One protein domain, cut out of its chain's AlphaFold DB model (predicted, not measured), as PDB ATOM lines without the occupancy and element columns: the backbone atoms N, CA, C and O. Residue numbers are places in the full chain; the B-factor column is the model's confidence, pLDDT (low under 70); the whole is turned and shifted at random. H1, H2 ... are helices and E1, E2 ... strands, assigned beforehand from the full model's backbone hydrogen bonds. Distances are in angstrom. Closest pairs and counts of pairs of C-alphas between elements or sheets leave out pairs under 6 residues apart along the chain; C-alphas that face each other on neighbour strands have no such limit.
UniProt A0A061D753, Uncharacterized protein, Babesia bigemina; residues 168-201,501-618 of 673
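Overview. This is residues 168 to 201 and 501 to 618 of the 673 residues of an uncharacterized protein of Babesia bigemina (UniProt A0A061D753). Two groups of helices lie one after the other along the longest axis, with a small two-stranded sheet, E1 and E2, between them. H1, H3, H4, H5 and H6 make one group, with H4 nearest the middle of the whole; H7, H8 and H9 make the other, with short H2 beside H9, and the link of residues 186 to 197 runs from H1 in the one to H2 in the other. The printed part has 152 residues, with nine named helices and two named strands in the order H1 H2 H3 H4 H5 H6 E1 H7 H8 E2 H9; the sheet, order E1 - E2, is antiparallel and the class is mostly helix. The whole is compact, with a radius of gyration of the C-alphas of 15.4 A and spans of 43 by 35 by 30 A.

Arrangement. E1, residues 563 to 567, and E2, residues 600 to 602, are antiparallel neighbours at 149 degrees, with N 564 and O 601 2.9 A apart, within hydrogen-bond range. In H4, residues 513 to 522, the C-alpha of Asp 514 is 6.2 A from that of Lys 600 in E2, the closest pair. H3, residues 502 to 509, touches H4 at a steep tilt of 67 degrees, opposite ways, closest at the C-alphas of Ser 506 and Leu 513, 6.1 A. H5, residues 541 to 551, is close to H4 but not clearly touching, with the C-alphas of Ala 519 and Leu 547 closest at 7.8 A. H1, residues 181 to 185, touches H6, residues 556 to 561, closest at the C-alphas of Ser 182 and Glu 558, 6.7 A. H8, residues 579 to 587, touches residues 609 to 613 alone of H9, residues 603 to 614, at a steep tilt of 66 degrees, opposite ways; the C-alphas of Ala 585 and Val 609 are closest, 6.2 A. H7, residues 568 to 574, touches H8 at a steep tilt of 63 degrees, with the C-alphas of Ala 572 and Val 579 closest at 5.5 A. H2, residues 198 to 201, only just touches H9, with 3 pairs of C-alphas within 8 A, the closest those of Leu 200 and Val 608, 7.2 A. Every O i to N i+4 pair is within hydrogen-bond range in H1 and H3 to H9; H2 is too short for one.

Along the chain. E1 is 9.9 A long and begins at C-alpha 563, (46.876, -35.958, -41.943). H9 is 16.1 A long and ends at C-alpha 614, (50.176, -36.297, -62.075). H5 is 15.0 A, H4 14.1 A and H8 12.3 A long. H1 begins at C-alpha 181, (46.193, -46.512, -32.953).

Size, cuts and confidence. The C-alphas farthest apart, those of Arg 508 and Asp 617, are 45.9 A apart. Residues 202 to 500 are not printed, and C-alphas 201 and 501 are 36.7 A apart across the cut. The links H1 to H2, H4 to H5 and H8 to E2 are long. Mean pLDDT of the printed part is 77.2; residues 168 to 187, 194 to 201 and 615 to 618 are under 70.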
ATOM      1  N   GLU A 168      24.276 -45.551 -46.040       57.44
ATOM      2  CA  GLU A 168      24.285 -46.900 -45.444       57.44
ATOM      3  C   GLU A 168      25.459 -47.113 -44.471       57.44
ATOM      4  O   GLU A 168      26.630 -47.138 -44.861       57.44
ATOM      5  N   TYR A 169      25.134 -47.311 -43.188       54.41
ATOM      6  CA  TYR A 169      26.131 -47.533 -42.147       54.41
ATOM      7  C   TYR A 169      26.808 -48.898 -42.308       54.41
ATOM      8  O   TYR A 169      26.220 -49.948 -42.036       54.41
ATOM      9  N   ALA A 170      28.079 -48.886 -42.709       60.16
ATOM     10  CA  ALA A 170      28.943 -50.056 -42.674       60.16
ATOM     11  C   ALA A 170      29.719 -50.070 -41.342       60.16
ATOM     12  O   ALA A 170      30.664 -49.285 -41.218       60.16
ATOM     13  N   PRO A 171      29.370 -50.938 -40.368       57.19
ATOM     14  CA  PRO A 171      30.000 -50.934 -39.051       57.19
ATOM     15  C   PRO A 171      31.505 -51.163 -39.135       57.19
ATOM     16  O   PRO A 171      31.977 -51.990 -39.927       57.19
ATOM     17  N   ILE A 172      32.245 -50.434 -38.297       59.62
ATOM     18  CA  ILE A 172      33.701 -50.529 -38.212       59.62
ATOM     19  C   ILE A 172      34.062 -51.956 -37.790       59.62
ATOM     20  O   ILE A 172      33.776 -52.404 -36.681       59.62
ATOM     21  N   LYS A 173      34.719 -52.690 -38.689       55.97
ATOM     22  CA  LYS A 173      35.337 -53.972 -38.359       55.97
ATOM     23  C   LYS A 173      36.748 -53.697 -37.865       55.97
ATOM     24  O   LYS A 173      37.679 -53.707 -38.666       55.97
ATOM     25  N   LEU A 174      36.887 -53.452 -36.564       52.44
ATOM     26  CA  LEU A 174      38.203 -53.410 -35.934       52.44
ATOM     27  C   LEU A 174      38.926 -54.743 -36.220       52.44
ATOM     28  O   LEU A 174      38.318 -55.807 -36.041       52.44
ATOM     29  N   PRO A 175      40.187 -54.729 -36.692       50.78
ATOM     30  CA  PRO A 175      40.952 -55.957 -36.843       50.78
ATOM     31  C   PRO A 175      41.095 -56.607 -35.466       50.78
ATOM     32  O   PRO A 175      41.534 -55.956 -34.523       50.78
ATOM     33  N   ALA A 176      40.772 -57.895 -35.341       42.06
ATOM     34  CA  ALA A 176      40.767 -58.599 -34.048       42.06
ATOM     35  C   ALA A 176      42.146 -58.680 -33.348       42.06
ATOM     36  O   ALA A 176      42.227 -59.172 -32.225       42.06
ATOM     37  N   ASN A 177      43.201 -58.206 -34.021       43.75
ATOM     38  CA  ASN A 177      44.596 -58.212 -33.589       43.75
ATOM     39  C   ASN A 177      45.232 -56.801 -33.581       43.75
ATOM     40  O   ASN A 177      46.444 -56.715 -33.409       43.75
ATOM     41  N   ALA A 178      44.476 -55.721 -33.826       47.00
ATOM     42  CA  ALA A 178      45.030 -54.363 -33.860       47.00
ATOM     43  C   ALA A 178      45.392 -53.893 -32.440       47.00
ATOM     44  O   ALA A 178      44.526 -53.837 -31.567       47.00
ATOM     45  N   ASN A 179      46.669 -53.575 -32.220       50.47
ATOM     46  CA  ASN A 179      47.229 -53.216 -30.911       50.47
ATOM     47  C   ASN A 179      47.773 -51.778 -30.858       50.47
ATOM     48  O   ASN A 179      48.211 -51.337 -29.798       50.47
ATOM     49  N   SER A 180      47.773 -51.059 -31.983       56.94
ATOM     50  CA  SER A 180      48.201 -49.657 -32.083       56.94
ATOM     51  C   SER A 180      47.105 -48.773 -32.673       56.94
ATOM     52  O   SER A 180      46.267 -49.246 -33.450       56.94
ATOM     53  N   THR A 181      47.131 -47.474 -32.358       59.97
ATOM     54  CA  THR A 181      46.193 -46.512 -32.953       59.97
ATOM     55  C   THR A 181      46.353 -46.494 -34.474       59.97
ATOM     56  O   THR A 181      45.351 -46.536 -35.184       59.97
ATOM     57  N   SER A 182      47.591 -46.575 -34.977       61.81
ATOM     58  CA  SER A 182      47.910 -46.697 -36.410       61.81
ATOM     59  C   SER A 182      47.152 -47.810 -37.165       61.81
ATOM     60  O   SER A 182      46.682 -47.589 -38.283       61.81
ATOM     61  N   GLU A 183      46.961 -48.987 -36.559       64.62
ATOM     62  CA  GLU A 183      46.224 -50.106 -37.168       64.62
ATOM     63  C   GLU A 183      44.704 -49.877 -37.123       64.62
ATOM     64  O   GLU A 183      43.999 -50.154 -38.101       64.62
ATOM     65  N   LEU A 184      44.202 -49.338 -36.005       65.62
ATOM     66  CA  LEU A 184      42.779 -49.060 -35.768       65.62
ATOM     67  C   LEU A 184      42.258 -47.918 -36.657       65.62
ATOM     68  O   LEU A 184      41.173 -48.032 -37.232       65.62
ATOM     69  N   ILE A 185      43.053 -46.853 -36.817       69.88
ATOM     70  CA  ILE A 185      42.761 -45.655 -37.623       69.88
ATOM     71  C   ILE A 185      42.278 -46.034 -39.025       69.88
ATOM     72  O   ILE A 185      41.253 -45.525 -39.480       69.88
ATOM     73  N   SER A 186      42.954 -46.987 -39.679       66.44
ATOM     74  CA  SER A 186      42.660 -47.434 -41.051       66.44
ATOM     75  C   SER A 186      41.230 -47.967 -41.261       66.44
ATOM     76  O   SER A 186      40.717 -47.954 -42.383       66.44
ATOM     77  N   GLY A 187      40.566 -48.426 -40.192       67.38
ATOM     78  CA  GLY A 187      39.182 -48.904 -40.225       67.38
ATOM     79  C   GLY A 187      38.128 -47.798 -40.095       67.38
ATOM     80  O   GLY A 187      36.961 -48.040 -40.419       67.38
ATOM     81  N   ILE A 188      38.537 -46.614 -39.628       73.38
ATOM     82  CA  ILE A 188      37.668 -45.519 -39.170       73.38
ATOM     83  C   ILE A 188      37.782 -44.284 -40.060       73.38
ATOM     84  O   ILE A 188      36.777 -43.617 -40.294       73.38
ATOM     85  N   ILE A 189      38.969 -44.003 -40.595       77.75
ATOM     86  CA  ILE A 189      39.160 -42.947 -41.593       77.75
ATOM     87  C   ILE A 189      38.661 -43.397 -42.973       77.75
ATOM     88  O   ILE A 189      38.435 -44.585 -43.244       77.75
ATOM     89  N   GLN A 190      38.479 -42.447 -43.882       75.69
ATOM     90  CA  GLN A 190      38.194 -42.745 -45.275       75.69
ATOM     91  C   GLN A 190      39.439 -43.284 -45.979       75.69
ATOM     92  O   GLN A 190      40.542 -42.746 -45.877       75.69
ATOM     93  N   MET A 191      39.219 -44.340 -46.763       78.44
ATOM     94  CA  MET A 191      40.213 -44.927 -47.653       78.44
ATOM     95  C   MET A 191      39.735 -44.783 -49.103       78.44
ATOM     96  O   MET A 191      38.552 -45.018 -49.373       78.44
ATOM     97  N   PRO A 192      40.618 -44.412 -50.049       75.12
ATOM     98  CA  PRO A 192      40.231 -44.176 -51.434       75.12
ATOM     99  C   PRO A 192      39.727 -45.467 -52.090       75.12
ATOM    100  O   PRO A 192      40.338 -46.529 -51.955       75.12
ATOM    101  N   ASN A 193      38.631 -45.391 -52.848       76.12
ATOM    102  CA  ASN A 193      38.143 -46.539 -53.606       76.12
ATOM    103  C   ASN A 193      38.946 -46.691 -54.906       76.12
ATOM    104  O   ASN A 193      38.705 -46.003 -55.896       76.12
ATOM    105  N   VAL A 194      39.897 -47.625 -54.900       69.06
ATOM    106  CA  VAL A 194      40.799 -47.893 -56.034       69.06
ATOM    107  C   VAL A 194      40.372 -49.129 -56.845       69.06
ATOM    108  O   VAL A 194      41.116 -49.576 -57.716       69.06
ATOM    109  N   LYS A 195      39.193 -49.721 -56.585       61.19
ATOM    110  CA  LYS A 195      38.775 -51.027 -57.150       61.19
ATOM    111  C   LYS A 195      38.860 -51.123 -58.678       61.19
ATOM    112  O   LYS A 195      39.279 -52.160 -59.185       61.19
ATOM    113  N   ASP A 196      38.575 -50.030 -59.378       58.25
ATOM    114  CA  ASP A 196      38.520 -50.001 -60.846       58.25
ATOM    115  C   ASP A 196      39.815 -49.468 -61.499       58.25
ATOM    116  O   ASP A 196      39.941 -49.456 -62.720       58.25
ATOM    117  N   LYS A 197      40.811 -49.043 -60.704       65.12
ATOM    118  CA  LYS A 197      42.047 -48.387 -61.176       65.12
ATOM    119  C   LYS A 197      43.285 -49.242 -60.866       65.12
ATOM    120  O   LYS A 197      44.053 -48.926 -59.957       65.12
ATOM    121  N   LYS A 198      43.499 -50.323 -61.633       57.88
ATOM    122  CA  LYS A 198      44.604 -51.297 -61.434       57.88
ATOM    123  C   LYS A 198      45.992 -50.657 -61.294       57.88
ATOM    124  O   LYS A 198      46.709 -50.995 -60.361       57.88
ATOM    125  N   PHE A 199      46.330 -49.678 -62.138       57.12
ATOM    126  CA  PHE A 199      47.596 -48.931 -62.051       57.12
ATOM    127  C   PHE A 199      47.821 -48.302 -60.664       57.12
ATOM    128  O   PHE A 199      48.905 -48.392 -60.087       57.12
ATOM    129  N   LEU A 200      46.772 -47.710 -60.082       56.16
ATOM    130  CA  LEU A 200      46.855 -47.156 -58.736       56.16
ATOM    131  C   LEU A 200      46.978 -48.276 -57.694       56.16
ATOM    132  O   LEU A 200      47.832 -48.145 -56.822       56.16
ATOM    133  N   GLN A 201      46.234 -49.385 -57.812       54.56
ATOM    134  CA  GLN A 201      46.375 -50.548 -56.913       54.56
ATOM    135  C   GLN A 201      47.808 -51.091 -56.892       54.56
ATOM    136  O   GLN A 201      48.370 -51.273 -55.817       54.56
ATOM    137  N   THR A 501      28.685 -31.110 -29.836       88.06
ATOM    138  CA  THR A 501      29.118 -30.762 -31.198       88.06
ATOM    139  C   THR A 501      30.499 -31.347 -31.502       88.06
ATOM    140  O   THR A 501      31.240 -31.740 -30.600       88.06
ATOM    141  N   LEU A 502      30.901 -31.366 -32.777       86.31
ATOM    142  CA  LEU A 502      32.253 -31.806 -33.156       86.31
ATOM    143  C   LEU A 502      33.357 -30.924 -32.544       86.31
ATOM    144  O   LEU A 502      34.448 -31.420 -32.266       86.31
ATOM    145  N   LEU A 503      33.066 -29.642 -32.298       87.38
ATOM    146  CA  LEU A 503      33.974 -28.713 -31.621       87.38
ATOM    147  C   LEU A 503      34.141 -29.065 -30.138       87.38
ATOM    148  O   LEU A 503      35.271 -29.097 -29.650       87.38
ATOM    149  N   ASP A 504      33.045 -29.377 -29.442       87.50
ATOM    150  CA  ASP A 504      33.080 -29.783 -28.031       87.50
ATOM    151  C   ASP A 504      33.836 -31.110 -27.862       87.50
ATOM    152  O   ASP A 504      34.691 -31.234 -26.986       87.50
ATOM    153  N   ILE A 505      33.582 -32.083 -28.745       86.62
ATOM    154  CA  ILE A 505      34.256 -33.393 -28.746       86.62
ATOM    155  C   ILE A 505      35.757 -33.233 -29.023       86.62
ATOM    156  O   ILE A 505      36.572 -33.827 -28.319       86.62
ATOM    157  N   SER A 506      36.137 -32.399 -30.000       88.31
ATOM    158  CA  SER A 506      37.543 -32.098 -30.304       88.31
ATOM    159  C   SER A 506      38.274 -31.496 -29.099       88.31
ATOM    160  O   SER A 506      39.367 -31.944 -28.762       88.31
ATOM    161  N   GLN A 507      37.647 -30.551 -28.386       86.88
ATOM    162  CA  GLN A 507      38.211 -29.962 -27.164       86.88
ATOM    163  C   GLN A 507      38.265 -30.951 -25.993       86.88
ATOM    164  O   GLN A 507      39.196 -30.907 -25.195       86.88
ATOM    165  N   ARG A 508      37.270 -31.837 -25.873       85.94
ATOM    166  CA  ARG A 508      37.150 -32.802 -24.771       85.94
ATOM    167  C   ARG A 508      38.142 -33.963 -24.866       85.94
ATOM    168  O   ARG A 508      38.582 -34.452 -23.831       85.94
ATOM    169  N   TYR A 509      38.439 -34.416 -26.083       83.38
ATOM    170  CA  TYR A 509      39.322 -35.557 -26.350       83.38
ATOM    171  C   TYR A 509      40.700 -35.156 -26.899       83.38
ATOM    172  O   TYR A 509      41.527 -36.030 -27.125       83.38
ATOM    173  N   GLU A 510      40.950 -33.860 -27.125       85.75
ATOM    174  CA  GLU A 510      42.183 -33.323 -27.731       85.75
ATOM    175  C   GLU A 510      42.498 -33.923 -29.125       85.75
ATOM    176  O   GLU A 510      43.650 -34.022 -29.540       85.75
ATOM    177  N   ILE A 511      41.455 -34.312 -29.874       86.69
ATOM    178  CA  ILE A 511      41.546 -34.941 -31.205       86.69
ATOM    179  C   ILE A 511      41.208 -33.932 -32.309       86.69
ATOM    180  O   ILE A 511      40.304 -33.103 -32.165       86.69
ATOM    181  N   SER A 512      41.912 -34.021 -33.441       88.50
ATOM    182  CA  SER A 512      41.767 -33.091 -34.563       88.50
ATOM    183  C   SER A 512      40.375 -33.128 -35.217       88.50
ATOM    184  O   SER A 512      39.763 -34.181 -35.423       88.50
ATOM    185  N   LEU A 513      39.879 -31.947 -35.605       88.44
ATOM    186  CA  LEU A 513      38.615 -31.805 -36.340       88.44
ATOM    187  C   LEU A 513      38.663 -32.500 -37.705       88.44
ATOM    188  O   LEU A 513      37.661 -33.079 -38.122       88.44
ATOM    189  N   ASP A 514      39.825 -32.481 -38.367       87.75
ATOM    190  CA  ASP A 514      40.072 -33.180 -39.634       87.75
ATOM    191  C   ASP A 514      39.759 -34.680 -39.508       87.75
ATOM    192  O   ASP A 514      39.005 -35.223 -40.319       87.75
ATOM    193  N   PHE A 515      40.231 -35.325 -38.431       88.94
ATOM    194  CA  PHE A 515      39.908 -36.719 -38.134       88.94
ATOM    195  C   PHE A 515      38.420 -36.933 -37.836       88.94
ATOM    196  O   PHE A 515      37.809 -37.847 -38.390       88.94
ATOM    197  N   LEU A 516      37.813 -36.099 -36.984       87.50
ATOM    198  CA  LEU A 516      36.404 -36.252 -36.601       87.50
ATOM    199  C   LEU A 516      35.453 -36.082 -37.796       87.50
ATOM    200  O   LEU A 516      34.464 -36.811 -37.903       87.50
ATOM    201  N   GLY A 517      35.756 -35.157 -38.709       87.00
ATOM    202  CA  GLY A 517      35.017 -34.978 -39.957       87.00
ATOM    203  C   GLY A 517      35.135 -36.197 -40.876       87.00
ATOM    204  O   GLY A 517      34.124 -36.690 -41.381       87.00
ATOM    205  N   ASP A 518      36.351 -36.715 -41.055       85.44
ATOM    206  CA  ASP A 518      36.615 -37.871 -41.915       85.44
ATOM    207  C   ASP A 518      35.961 -39.157 -41.377       85.44
ATOM    208  O   ASP A 518      35.265 -39.866 -42.113       85.44
ATOM    209  N   ALA A 519      36.076 -39.387 -40.064       84.50
ATOM    210  CA  ALA A 519      35.393 -40.462 -39.352       84.50
ATOM    211  C   ALA A 519      33.867 -40.352 -39.503       84.50
ATOM    212  O   ALA A 519      33.222 -41.319 -39.908       84.50
ATOM    213  N   CYS A 520      33.268 -39.174 -39.283       85.31
ATOM    214  CA  CYS A 520      31.834 -38.965 -39.513       85.31
ATOM    215  C   CYS A 520      31.419 -39.322 -40.951       85.31
ATOM    216  O   CYS A 520      30.434 -40.036 -41.156       85.31
ATOM    217  N   CYS A 521      32.178 -38.886 -41.962       83.56
ATOM    218  CA  CYS A 521      31.911 -39.217 -43.364       83.56
ATOM    219  C   CYS A 521      32.007 -40.726 -43.657       83.56
ATOM    220  O   CYS A 521      31.182 -41.253 -44.418       83.56
ATOM    221  N   ARG A 522      32.962 -41.430 -43.032       81.81
ATOM    222  CA  ARG A 522      33.116 -42.893 -43.109       81.81
ATOM    223  C   ARG A 522      31.980 -43.651 -42.415       81.81
ATOM    224  O   ARG A 522      31.587 -44.714 -42.903       81.81
ATOM    225  N   LEU A 523      31.458 -43.086 -41.323       79.56
ATOM    226  CA  LEU A 523      30.338 -43.564 -40.502       79.56
ATOM    227  C   LEU A 523      28.944 -43.263 -41.102       79.56
ATOM    228  O   LEU A 523      27.932 -43.613 -40.499       79.56
ATOM    229  N   GLY A 524      28.871 -42.646 -42.287       76.88
ATOM    230  CA  GLY A 524      27.617 -42.426 -43.025       76.88
ATOM    231  C   GLY A 524      27.127 -40.975 -43.087       76.88
ATOM    232  O   GLY A 524      26.086 -40.725 -43.694       76.88
ATOM    233  N   ALA A 525      27.869 -40.009 -42.532       82.12
ATOM    234  CA  ALA A 525      27.534 -38.593 -42.680       82.12
ATOM    235  C   ALA A 525      27.660 -38.125 -44.143       82.12
ATOM    236  O   ALA A 525      28.540 -38.569 -44.899       82.12
ATOM    237  N   ARG A 526      26.796 -37.185 -44.532       79.88
ATOM    238  CA  ARG A 526      26.819 -36.525 -45.845       79.88
ATOM    239  C   ARG A 526      27.695 -35.260 -45.774       79.88
ATOM    240  O   ARG A 526      27.457 -34.439 -44.893       79.88
ATOM    241  N   PRO A 527      28.700 -35.083 -46.654       80.56
ATOM    242  CA  PRO A 527      29.512 -33.866 -46.695       80.56
ATOM    243  C   PRO A 527      28.745 -32.694 -47.352       80.56
ATOM    244  O   PRO A 527      27.962 -32.936 -48.276       80.56
ATOM    245  N   PRO A 528      29.010 -31.428 -46.974       83.19
ATOM    246  CA  PRO A 528      29.890 -31.001 -45.884       83.19
ATOM    247  C   PRO A 528      29.251 -31.228 -44.505       83.19
ATOM    248  O   PRO A 528      28.040 -31.092 -44.337       83.19
ATOM    249  N   VAL A 529      30.077 -31.562 -43.516       83.06
ATOM    250  CA  VAL A 529      29.650 -31.872 -42.148       83.06
ATOM    251  C   VAL A 529      29.481 -30.568 -41.350       83.06
ATOM    252  O   VAL A 529      30.438 -29.799 -41.246       83.06
ATOM    253  N   PRO A 530      28.294 -30.284 -40.780       80.81
ATOM    254  CA  PRO A 530      28.068 -29.072 -39.997       80.81
ATOM    255  C   PRO A 530      28.745 -29.154 -38.620       80.81
ATOM    256  O   PRO A 530      28.531 -30.110 -37.878       80.81
ATOM    257  N   LEU A 531      29.517 -28.125 -38.259       84.31
ATOM    258  CA  LEU A 531      30.205 -28.041 -36.962       84.31
ATOM    259  C   LEU A 531      29.254 -27.710 -35.801       84.31
ATOM    260  O   LEU A 531      29.415 -28.259 -34.717       84.31
ATOM    261  N   ASP A 532      28.248 -26.862 -36.037       81.94
ATOM    262  CA  ASP A 532      27.336 -26.340 -35.000       81.94
ATOM    263  C   ASP A 532      26.217 -27.319 -34.592       81.94
ATOM    264  O   ASP A 532      25.351 -26.987 -33.779       81.94
ATOM    265  N   MET A 533      26.164 -28.508 -35.202       83.62
ATOM    266  CA  MET A 533      25.095 -29.484 -34.979       83.62
ATOM    267  C   MET A 533      25.532 -30.609 -34.028       83.62
ATOM    268  O   MET A 533      26.680 -31.050 -34.078       83.62
ATOM    269  N   PRO A 534      24.618 -31.120 -33.178       84.69
ATOM    270  CA  PRO A 534      24.929 -32.206 -32.257       84.69
ATOM    271  C   PRO A 534      25.110 -33.525 -33.011       84.69
ATOM    272  O   PRO A 534      24.369 -33.818 -33.959       84.69
ATOM    273  N   LEU A 535      26.033 -34.363 -32.542       83.50
ATOM    274  CA  LEU A 535      26.467 -35.584 -33.231       83.50
ATOM    275  C   LEU A 535      25.311 -36.531 -33.630       83.50
ATOM    276  O   LEU A 535      25.330 -37.099 -34.723       83.50
ATOM    277  N   ARG A 536      24.245 -36.620 -32.815       80.12
ATOM    278  CA  ARG A 536      23.008 -37.394 -33.100       80.12
ATOM    279  C   ARG A 536      22.252 -37.011 -34.377       80.12
ATOM    280  O   ARG A 536      21.366 -37.748 -34.795       80.12
ATOM    281  N   SER A 537      22.529 -35.835 -34.938       81.56
ATOM    282  CA  SER A 537      21.937 -35.359 -36.196       81.56
ATOM    283  C   SER A 537      22.836 -35.596 -37.414       81.56
ATOM    284  O   SER A 537      22.383 -35.442 -38.543       81.56
ATOM    285  N   ILE A 538      24.090 -36.001 -37.180       80.12
ATOM    286  CA  ILE A 538      25.131 -36.198 -38.197       80.12
ATOM    287  C   ILE A 538      25.345 -37.695 -38.471       80.12
ATOM    288  O   ILE A 538      25.517 -38.085 -39.627       80.12
ATOM    289  N   ILE A 539      25.302 -38.536 -37.430       82.56
ATOM    290  CA  ILE A 539      25.499 -39.995 -37.506       82.56
ATOM    291  C   ILE A 539      24.532 -40.774 -36.594       82.56
ATOM    292  O   ILE A 539      23.939 -40.234 -35.661       82.56
ATOM    293  N   SER A 540      24.378 -42.076 -36.863       81.56
ATOM    294  CA  SER A 540      23.505 -42.979 -36.098       81.56
ATOM    295  C   SER A 540      24.061 -43.310 -34.702       81.56
ATOM    296  O   SER A 540      25.269 -43.327 -34.492       81.56
ATOM    297  N   TYR A 541      23.199 -43.670 -33.742       78.56
ATOM    298  CA  TYR A 541      23.640 -44.091 -32.397       78.56
ATOM    299  C   TYR A 541      24.601 -45.295 -32.417       78.56
ATOM    300  O   TYR A 541      25.525 -45.355 -31.607       78.56
ATOM    301  N   SER A 542      24.434 -46.218 -33.368       77.12
ATOM    302  CA  SER A 542      25.365 -47.332 -33.588       77.12
ATOM    303  C   SER A 542      26.765 -46.837 -33.969       77.12
ATOM    304  O   SER A 542      27.745 -47.351 -33.439       77.12
ATOM    305  N   ALA A 543      26.850 -45.810 -34.819       79.31
ATOM    306  CA  ALA A 543      28.097 -45.162 -35.218       79.31
ATOM    307  C   ALA A 543      28.719 -44.295 -34.106       79.31
ATOM    308  O   ALA A 543      29.934 -44.306 -33.942       79.31
ATOM    309  N   ILE A 544      27.905 -43.583 -33.312       81.81
ATOM    310  CA  ILE A 544      28.366 -42.813 -32.136       81.81
ATOM    311  C   ILE A 544      29.047 -43.740 -31.130       81.81
ATOM    312  O   ILE A 544      30.082 -43.384 -30.574       81.81
ATOM    313  N   TRP A 545      28.489 -44.932 -30.906       80.88
ATOM    314  CA  TRP A 545      29.100 -45.932 -30.034       80.88
ATOM    315  C   TRP A 545      30.484 -46.351 -30.541       80.88
ATOM    316  O   TRP A 545      31.460 -46.258 -29.804       80.88
ATOM    317  N   ASP A 546      30.571 -46.759 -31.808       79.12
ATOM    318  CA  ASP A 546      31.807 -47.288 -32.397       79.12
ATOM    319  C   ASP A 546      32.888 -46.184 -32.526       79.12
ATOM    320  O   ASP A 546      34.076 -46.454 -32.365       79.12
ATOM    321  N   LEU A 547      32.486 -44.917 -32.718       83.06
ATOM    322  CA  LEU A 547      33.370 -43.749 -32.603       83.06
ATOM    323  C   LEU A 547      33.863 -43.560 -31.159       83.06
ATOM    324  O   LEU A 547      35.053 -43.364 -30.939       83.06
ATOM    325  N   THR A 548      32.965 -43.642 -30.172       83.12
ATOM    326  CA  THR A 548      33.285 -43.455 -28.745       83.12
ATOM    327  C   THR A 548      34.256 -44.523 -28.234       83.12
ATOM    328  O   THR A 548      35.154 -44.208 -27.455       83.12
ATOM    329  N   GLU A 549      34.123 -45.776 -28.682       79.69
ATOM    330  CA  GLU A 549      35.100 -46.839 -28.397       79.69
ATOM    331  C   GLU A 549      36.504 -46.455 -28.888       79.69
ATOM    332  O   GLU A 549      37.469 -46.621 -28.143       79.69
ATOM    333  N   PHE A 550      36.623 -45.869 -30.084       79.75
ATOM    334  CA  PHE A 550      37.910 -45.408 -30.609       79.75
ATOM    335  C   PHE A 550      38.458 -44.167 -29.893       79.75
ATOM    336  O   PHE A 550      39.641 -44.150 -29.561       79.75
ATOM    337  N   LEU A 551      37.630 -43.153 -29.607       82.38
ATOM    338  CA  LEU A 551      38.070 -41.921 -28.925       82.38
ATOM    339  C   LEU A 551      38.702 -42.199 -27.546       82.38
ATOM    340  O   LEU A 551      39.535 -41.425 -27.091       82.38
ATOM    341  N   ASN A 552      38.341 -43.309 -26.894       79.62
ATOM    342  CA  ASN A 552      38.932 -43.743 -25.622       79.62
ATOM    343  C   ASN A 552      40.266 -44.511 -25.765       79.62
ATOM    344  O   ASN A 552      40.916 -44.778 -24.755       79.62
ATOM    345  N   ILE A 553      40.643 -44.924 -26.980       77.62
ATOM    346  CA  ILE A 553      41.846 -45.728 -27.280       77.62
ATOM    347  C   ILE A 553      42.889 -44.903 -28.056       77.62
ATOM    348  O   ILE A 553      44.070 -45.240 -28.045       77.62
ATOM    349  N   ALA A 554      42.462 -43.838 -28.735       74.56
ATOM    350  CA  ALA A 554      43.293 -43.093 -29.665       74.56
ATOM    351  C   ALA A 554      44.390 -42.247 -28.999       74.56
ATOM    352  O   ALA A 554      44.110 -41.417 -28.138       74.56
ATOM    353  N   ASP A 555      45.628 -42.394 -29.478       79.62
ATOM    354  CA  ASP A 555      46.696 -41.416 -29.254       79.62
ATOM    355  C   ASP A 555      46.514 -40.221 -30.208       79.62
ATOM    356  O   ASP A 555      46.442 -40.384 -31.431       79.62
ATOM    357  N   THR A 556      46.431 -39.014 -29.646       81.62
ATOM    358  CA  THR A 556      46.194 -37.766 -30.382       81.62
ATOM    359  C   THR A 556      47.338 -37.431 -31.341       81.62
ATOM    360  O   THR A 556      47.083 -37.003 -32.468       81.62
ATOM    361  N   LEU A 557      48.588 -37.705 -30.951       79.00
ATOM    362  CA  LEU A 557      49.774 -37.444 -31.769       79.00
ATOM    363  C   LEU A 557      49.886 -38.431 -32.935       79.00
ATOM    364  O   LEU A 557      50.289 -38.035 -34.030       79.00
ATOM    365  N   GLU A 558      49.509 -39.702 -32.731       77.50
ATOM    366  CA  GLU A 558      49.408 -40.651 -33.848       77.50
ATOM    367  C   GLU A 558      48.320 -40.205 -34.831       77.50
ATOM    368  O   GLU A 558      48.582 -40.164 -36.031       77.50
ATOM    369  N   VAL A 559      47.132 -39.815 -34.346       79.62
ATOM    370  CA  VAL A 559      46.022 -39.356 -35.202       79.62
ATOM    371  C   VAL A 559      46.411 -38.137 -36.045       79.62
ATOM    372  O   VAL A 559      46.147 -38.138 -37.247       79.62
ATOM    373  N   GLU A 560      47.059 -37.120 -35.469       81.38
ATOM    374  CA  GLU A 560      47.506 -35.942 -36.229       81.38
ATOM    375  C   GLU A 560      48.533 -36.294 -37.316       81.38
ATOM    376  O   GLU A 560      48.459 -35.760 -38.425       81.38
ATOM    377  N   ALA A 561      49.441 -37.239 -37.052       80.12
ATOM    378  CA  ALA A 561      50.473 -37.652 -38.004       80.12
ATOM    379  C   ALA A 561      49.929 -38.329 -39.282       80.12
ATOM    380  O   ALA A 561      50.651 -38.411 -40.276       80.12
ATOM    381  N   PHE A 562      48.669 -38.789 -39.293       80.31
ATOM    382  CA  PHE A 562      48.021 -39.353 -40.487       80.31
ATOM    383  C   PHE A 562      47.478 -38.306 -41.472       80.31
ATOM    384  O   PHE A 562      47.114 -38.675 -42.594       80.31
ATOM    385  N   TYR A 563      47.425 -37.025 -41.101       82.62
ATOM    386  CA  TYR A 563      46.876 -35.958 -41.943       82.62
ATOM    387  C   TYR A 563      47.972 -35.097 -42.568       82.62
ATOM    388  O   TYR A 563      49.028 -34.848 -41.985       82.62
ATOM    389  N   SER A 564      47.723 -34.618 -43.787       82.50
ATOM    390  CA  SER A 564      48.581 -33.620 -44.414       82.50
ATOM    391  C   SER A 564      48.490 -32.282 -43.681       82.50
ATOM    392  O   SER A 564      47.417 -31.873 -43.249       82.50
ATOM    393  N   ILE A 565      49.600 -31.543 -43.621       83.69
ATOM    394  CA  ILE A 565      49.626 -30.160 -43.100       83.69
ATOM    395  C   ILE A 565      48.844 -29.205 -44.028       83.69
ATOM    396  O   ILE A 565      48.344 -28.173 -43.590       83.69
ATOM    397  N   LEU A 566      48.741 -29.565 -45.311       83.50
ATOM    398  CA  LEU A 566      48.158 -28.768 -46.387       83.50
ATOM    399  C   LEU A 566      46.641 -28.969 -46.502       83.50
ATOM    400  O   LEU A 566      46.165 -30.110 -46.486       83.50
ATOM    401  N   ASN A 567      45.907 -27.874 -46.715       87.38
ATOM    402  CA  ASN A 567      44.499 -27.912 -47.114       87.38
ATOM    403  C   ASN A 567      44.384 -28.197 -48.624       87.38
ATOM    404  O   ASN A 567      45.342 -28.022 -49.379       87.38
ATOM    405  N   ILE A 568      43.194 -28.564 -49.118       84.75
ATOM    406  CA  ILE A 568      42.967 -28.810 -50.559       84.75
ATOM    407  C   ILE A 568      43.308 -27.596 -51.441       84.75
ATOM    408  O   ILE A 568      43.772 -27.773 -52.570       84.75
ATOM    409  N   THR A 569      43.137 -26.369 -50.940       87.44
ATOM    410  CA  THR A 569      43.586 -25.139 -51.621       87.44
ATOM    411  C   THR A 569      45.089 -25.124 -51.879       87.44
ATOM    412  O   THR A 569      45.532 -24.701 -52.946       87.44
ATOM    413  N   ASP A 570      45.859 -25.622 -50.919       86.50
ATOM    414  CA  ASP A 570      47.315 -25.546 -50.903       86.50
ATOM    415  C   ASP A 570      47.900 -26.725 -51.687       86.50
ATOM    416  O   ASP A 570      48.794 -26.537 -52.505       86.50
ATOM    417  N   VAL A 571      47.295 -27.914 -51.562       83.06
ATOM    418  CA  VAL A 571      47.561 -29.078 -52.427       83.06
ATOM    419  C   VAL A 571      47.322 -28.735 -53.902       83.06
ATOM    420  O   VAL A 571      48.134 -29.078 -54.761       83.06
ATOM    421  N   ALA A 572      46.236 -28.020 -54.224       85.56
ATOM    422  CA  ALA A 572      45.985 -27.551 -55.586       85.56
ATOM    423  C   ALA A 572      47.087 -26.586 -56.068       85.56
ATOM    424  O   ALA A 572      47.564 -26.711 -57.199       85.56
ATOM    425  N   ALA A 573      47.535 -25.670 -55.200       85.12
ATOM    426  CA  ALA A 573      48.609 -24.728 -55.503       85.12
ATOM    427  C   ALA A 573      49.970 -25.419 -55.721       85.12
ATOM    428  O   ALA A 573      50.641 -25.114 -56.707       85.12
ATOM    429  N   GLU A 574      50.358 -26.377 -54.870       83.81
ATOM    430  CA  GLU A 574      51.606 -27.143 -55.020       83.81
ATOM    431  C   GLU A 574      51.623 -28.007 -56.286       83.81
ATOM    432  O   GLU A 574      52.648 -28.110 -56.962       83.81
ATOM    433  N   LEU A 575      50.481 -28.597 -56.652       79.38
ATOM    434  CA  LEU A 575      50.344 -29.400 -57.870       79.38
ATOM    435  C   LEU A 575      50.182 -28.559 -59.149       79.38
ATOM    436  O   LEU A 575      50.174 -29.124 -60.245       79.38
ATOM    437  N   GLY A 576      50.035 -27.234 -59.040       81.12
ATOM    438  CA  GLY A 576      49.755 -26.354 -60.179       81.12
ATOM    439  C   GLY A 576      48.402 -26.640 -60.846       81.12
ATOM    440  O   GLY A 576      48.259 -26.470 -62.058       81.12
ATOM    441  N   LYS A 577      47.424 -27.112 -60.064       84.00
ATOM    442  CA  LYS A 577      46.081 -27.523 -60.498       84.00
ATOM    443  C   LYS A 577      45.007 -26.605 -59.923       84.00
ATOM    444  O   LYS A 577      45.228 -25.856 -58.977       84.00
ATOM    445  N   THR A 578      43.812 -26.647 -60.499       87.12
ATOM    446  CA  THR A 578      42.651 -25.936 -59.957       87.12
ATOM    447  C   THR A 578      41.970 -26.764 -58.869       87.12
ATOM    448  O   THR A 578      41.895 -27.988 -58.959       87.12
ATOM    449  N   VAL A 579      41.392 -26.099 -57.861       85.75
ATOM    450  CA  VAL A 579      40.647 -26.763 -56.768       85.75
ATOM    451  C   VAL A 579      39.543 -27.688 -57.307       85.75
ATOM    452  O   VAL A 579      39.314 -28.762 -56.759       85.75
ATOM    453  N   LYS A 580      38.917 -27.328 -58.437       85.75
ATOM    454  CA  LYS A 580      37.890 -28.149 -59.099       85.75
ATOM    455  C   LYS A 580      38.430 -29.473 -59.641       85.75
ATOM    456  O   LYS A 580      37.773 -30.490 -59.455       85.75
ATOM    457  N   GLU A 581      39.621 -29.485 -60.245       82.94
ATOM    458  CA  GLU A 581      40.268 -30.731 -60.693       82.94
ATOM    459  C   GLU A 581      40.584 -31.647 -59.498       82.94
ATOM    460  O   GLU A 581      40.423 -32.863 -59.594       82.94
ATOM    461  N   VAL A 582      40.976 -31.078 -58.349       83.62
ATOM    462  CA  VAL A 582      41.211 -31.846 -57.110       83.62
ATOM    463  C   VAL A 582      39.897 -32.406 -56.547       83.62
ATOM    464  O   VAL A 582      39.830 -33.584 -56.200       83.62
ATOM    465  N   GLU A 583      38.820 -31.617 -56.520       85.56
ATOM    466  CA  GLU A 583      37.490 -32.107 -56.133       85.56
ATOM    467  C   GLU A 583      36.965 -33.213 -57.063       85.56
ATOM    468  O   GLU A 583      36.353 -34.173 -56.594       85.56
ATOM    469  N   GLU A 584      37.170 -33.086 -58.375       84.44
ATOM    470  CA  GLU A 584      36.798 -34.098 -59.370       84.44
ATOM    471  C   GLU A 584      37.624 -35.380 -59.197       84.44
ATOM    472  O   GLU A 584      37.060 -36.479 -59.219       84.44
ATOM    473  N   ALA A 585      38.925 -35.263 -58.909       81.50
ATOM    474  CA  ALA A 585      39.775 -36.393 -58.545       81.50
ATOM    475  C   ALA A 585      39.255 -37.118 -57.291       81.50
ATOM    476  O   ALA A 585      39.068 -38.337 -57.339       81.50
ATOM    477  N   CYS A 586      38.939 -36.385 -56.216       83.75
ATOM    478  CA  CYS A 586      38.363 -36.936 -54.982       83.75
ATOM    479  C   CYS A 586      37.015 -37.635 -55.230       83.75
ATOM    480  O   CYS A 586      36.835 -38.779 -54.806       83.75
ATOM    481  N   LYS A 587      36.107 -37.016 -56.000       84.56
ATOM    482  CA  LYS A 587      34.835 -37.633 -56.430       84.56
ATOM    483  C   LYS A 587      35.080 -38.929 -57.217       84.56
ATOM    484  O   LYS A 587      34.437 -39.938 -56.940       84.56
ATOM    485  N   SER A 588      36.065 -38.953 -58.121       80.81
ATOM    486  CA  SER A 588      36.439 -40.146 -58.907       80.81
ATOM    487  C   SER A 588      37.084 -41.283 -58.093       80.81
ATOM    488  O   SER A 588      37.294 -42.378 -58.620       80.81
ATOM    489  N   LEU A 589      37.465 -41.013 -56.842       78.50
ATOM    490  CA  LEU A 589      38.025 -41.968 -55.880       78.50
ATOM    491  C   LEU A 589      37.041 -42.266 -54.734       78.50
ATOM    492  O   LEU A 589      37.390 -42.991 -53.804       78.50
ATOM    493  N   ASN A 590      35.816 -41.726 -54.805       82.44
ATOM    494  CA  ASN A 590      34.786 -41.799 -53.767       82.44
ATOM    495  C   ASN A 590      35.257 -41.302 -52.380       82.44
ATOM    496  O   ASN A 590      34.859 -41.850 -51.354       82.44
ATOM    497  N   ILE A 591      36.114 -40.276 -52.359       83.94
ATOM    498  CA  ILE A 591      36.574 -39.601 -51.138       83.94
ATOM    499  C   ILE A 591      35.595 -38.458 -50.835       83.94
ATOM    500  O   ILE A 591      35.459 -37.527 -51.635       83.94
ATOM    501  N   LYS A 592      34.905 -38.515 -49.691       85.38
ATOM    502  CA  LYS A 592      34.045 -37.428 -49.197       85.38
ATOM    503  C   LYS A 592      34.914 -36.344 -48.554       85.38
ATOM    504  O   LYS A 592      35.830 -36.663 -47.806       85.38
ATOM    505  N   LEU A 593      34.605 -35.074 -48.809       87.44
ATOM    506  CA  LEU A 593      35.333 -33.931 -48.248       87.44
ATOM    507  C   LEU A 593      34.538 -33.325 -47.076       87.44
ATOM    508  O   LEU A 593      33.602 -32.567 -47.347       87.44
ATOM    509  N   PRO A 594      34.840 -33.650 -45.800       83.69
ATOM    510  CA  PRO A 594      34.033 -33.216 -44.658       83.69
ATOM    511  C   PRO A 594      33.861 -31.699 -44.552       83.69
ATOM    512  O   PRO A 594      32.752 -31.250 -44.280       83.69
ATOM    513  N   PHE A 595      34.895 -30.905 -44.845       86.00
ATOM    514  CA  PHE A 595      34.865 -29.437 -44.737       86.00
ATOM    515  C   PHE A 595      35.024 -28.737 -46.097       86.00
ATOM    516  O   PHE A 595      35.449 -27.587 -46.190       86.00
ATOM    517  N   GLY A 596      34.710 -29.435 -47.196       84.94
ATOM    518  CA  GLY A 596      34.898 -28.904 -48.548       84.94
ATOM    519  C   GLY A 596      36.365 -28.544 -48.814       84.94
ATOM    520  O   GLY A 596      37.245 -29.378 -48.605       84.94
ATOM    521  N   ALA A 597      36.632 -27.312 -49.256       80.56
ATOM    522  CA  ALA A 597      37.975 -26.843 -49.618       80.56
ATOM    523  C   ALA A 597      38.945 -26.680 -48.427       80.56
ATOM    524  O   ALA A 597      40.157 -26.687 -48.640       80.56
ATOM    525  N   GLU A 598      38.435 -26.565 -47.196       83.12
ATOM    526  CA  GLU A 598      39.251 -26.471 -45.972       83.12
ATOM    527  C   GLU A 598      39.655 -27.849 -45.419       83.12
ATOM    528  O   GLU A 598      40.459 -27.933 -44.499       83.12
ATOM    529  N   THR A 599      39.141 -28.939 -46.003       86.06
ATOM    530  CA  THR A 599      39.507 -30.315 -45.634       86.06
ATOM    531  C   THR A 599      41.013 -30.544 -45.803       86.06
ATOM    532  O   THR A 599      41.541 -30.337 -46.902       86.06
ATOM    533  N   LYS A 600      41.681 -31.080 -44.774       88.25
ATOM    534  CA  LYS A 600      42.989 -31.736 -44.931       88.25
ATOM    535  C   LYS A 600      42.806 -33.204 -45.280       88.25
ATOM    536  O   LYS A 600      41.950 -33.886 -44.722       88.25
ATOM    537  N   LEU A 601      43.602 -33.708 -46.219       82.75
ATOM    538  CA  LEU A 601      43.517 -35.107 -46.628       82.75
ATOM    539  C   LEU A 601      44.399 -35.985 -45.731       82.75
ATOM    540  O   LEU A 601      45.553 -35.666 -45.457       82.75
ATOM    541  N   ASN A 602      43.873 -37.151 -45.354       84.19
ATOM    542  CA  ASN A 602      44.671 -38.310 -44.949       84.19
ATOM    543  C   ASN A 602      45.820 -38.525 -45.959       84.19
ATOM    544  O   ASN A 602      45.582 -38.495 -47.171       84.19
ATOM    545  N   LEU A 603      47.041 -38.791 -45.484       79.88
ATOM    546  CA  LEU A 603      48.223 -39.055 -46.316       79.88
ATOM    547  C   LEU A 603      47.971 -40.126 -47.395       79.88
ATOM    548  O   LEU A 603      48.411 -39.967 -48.535       79.88
ATOM    549  N   HIS A 604      47.213 -41.186 -47.091       78.44
ATOM    550  CA  HIS A 604      46.830 -42.197 -48.083       78.44
ATOM    551  C   HIS A 604      45.934 -41.620 -49.186       78.44
ATOM    552  O   HIS A 604      46.147 -41.910 -50.362       78.44
ATOM    553  N   CYS A 605      44.952 -40.786 -48.835       78.25
ATOM    554  CA  CYS A 605      44.097 -40.101 -49.804       78.25
ATOM    555  C   CYS A 605      44.906 -39.115 -50.661       78.25
ATOM    556  O   CYS A 605      44.784 -39.140 -51.887       78.25
ATOM    557  N   LEU A 606      45.777 -38.315 -50.035       81.69
ATOM    558  CA  LEU A 606      46.648 -37.355 -50.716       81.69
ATOM    559  C   LEU A 606      47.546 -38.046 -51.752       81.69
ATOM    560  O   LEU A 606      47.517 -37.671 -52.921       81.69
ATOM    561  N   LEU A 607      48.267 -39.106 -51.369       80.69
ATOM    562  CA  LEU A 607      49.164 -39.844 -52.268       80.69
ATOM    563  C   LEU A 607      48.452 -40.399 -53.514       80.69
ATOM    564  O   LEU A 607      49.044 -40.460 -54.594       80.69
ATOM    565  N   VAL A 608      47.189 -40.818 -53.385       77.62
ATOM    566  CA  VAL A 608      46.404 -41.354 -54.510       77.62
ATOM    567  C   VAL A 608      45.853 -40.234 -55.395       77.62
ATOM    568  O   VAL A 608      45.890 -40.361 -56.620       77.62
ATOM    569  N   VAL A 609      45.405 -39.123 -54.800       80.69
ATOM    570  CA  VAL A 609      44.974 -37.916 -55.524       80.69
ATOM    571  C   VAL A 609      46.144 -37.295 -56.294       80.69
ATOM    572  O   VAL A 609      46.007 -37.020 -57.484       80.69
ATOM    573  N   GLU A 610      47.316 -37.160 -55.670       81.56
ATOM    574  CA  GLU A 610      48.542 -36.695 -56.325       81.56
ATOM    575  C   GLU A 610      48.909 -37.551 -57.536       81.56
ATOM    576  O   GLU A 610      49.169 -37.013 -58.611       81.56
ATOM    577  N   LYS A 611      48.936 -38.883 -57.377       76.56
ATOM    578  CA  LYS A 611      49.245 -39.807 -58.477       76.56
ATOM    579  C   LYS A 611      48.253 -39.644 -59.626       76.56
ATOM    580  O   LYS A 611      48.679 -39.485 -60.764       76.56
ATOM    581  N   LEU A 612      46.952 -39.609 -59.330       78.00
ATOM    582  CA  LEU A 612      45.905 -39.424 -60.338       78.00
ATOM    583  C   LEU A 612      46.064 -38.092 -61.092       78.00
ATOM    584  O   LEU A 612      45.996 -38.075 -62.317       78.00
ATOM    585  N   LEU A 613      46.334 -36.989 -60.387       78.25
ATOM    586  CA  LEU A 613      46.503 -35.664 -60.998       78.25
ATOM    587  C   LEU A 613      47.827 -35.504 -61.767       78.25
ATOM    588  O   LEU A 613      47.885 -34.717 -62.715       78.25
ATOM    589  N   LYS A 614      48.877 -36.244 -61.380       77.19
ATOM    590  CA  LYS A 614      50.176 -36.297 -62.075       77.19
ATOM    591  C   LYS A 614      50.144 -37.203 -63.316       77.19
ATOM    592  O   LYS A 614      50.892 -36.944 -64.256       77.19
ATOM    593  N   THR A 615      49.280 -38.223 -63.357       66.25
ATOM    594  CA  THR A 615      49.089 -39.118 -64.517       66.25
ATOM    595  C   THR A 615      47.603 -39.274 -64.888       66.25
ATOM    596  O   THR A 615      47.020 -40.324 -64.605       66.25
ATOM    597  N   PRO A 616      46.975 -38.262 -65.522       55.03
ATOM    598  CA  PRO A 616      45.549 -38.309 -65.865       55.03
ATOM    599  C   PRO A 616      45.214 -39.296 -66.999       55.03
ATOM    600  O   PRO A 616      44.173 -39.943 -66.944       55.03
ATOM    601  N   ASP A 617      46.106 -39.455 -67.985       48.75
ATOM    602  CA  ASP A 617      45.834 -40.163 -69.252       48.75
ATOM    603  C   ASP A 617      46.515 -41.545 -69.351       48.75
ATOM    604  O   ASP A 617      47.006 -41.942 -70.409       48.75
ATOM    605  N   LEU A 618      46.596 -42.290 -68.243       46.94
ATOM    606  CA  LEU A 618      47.144 -43.654 -68.247       46.94
ATOM    607  C   LEU A 618      46.055 -44.695 -68.553       46.94
ATOM    608  O   LEU A 618      45.643 -45.471 -67.690       46.94
TER     609      LEU A 618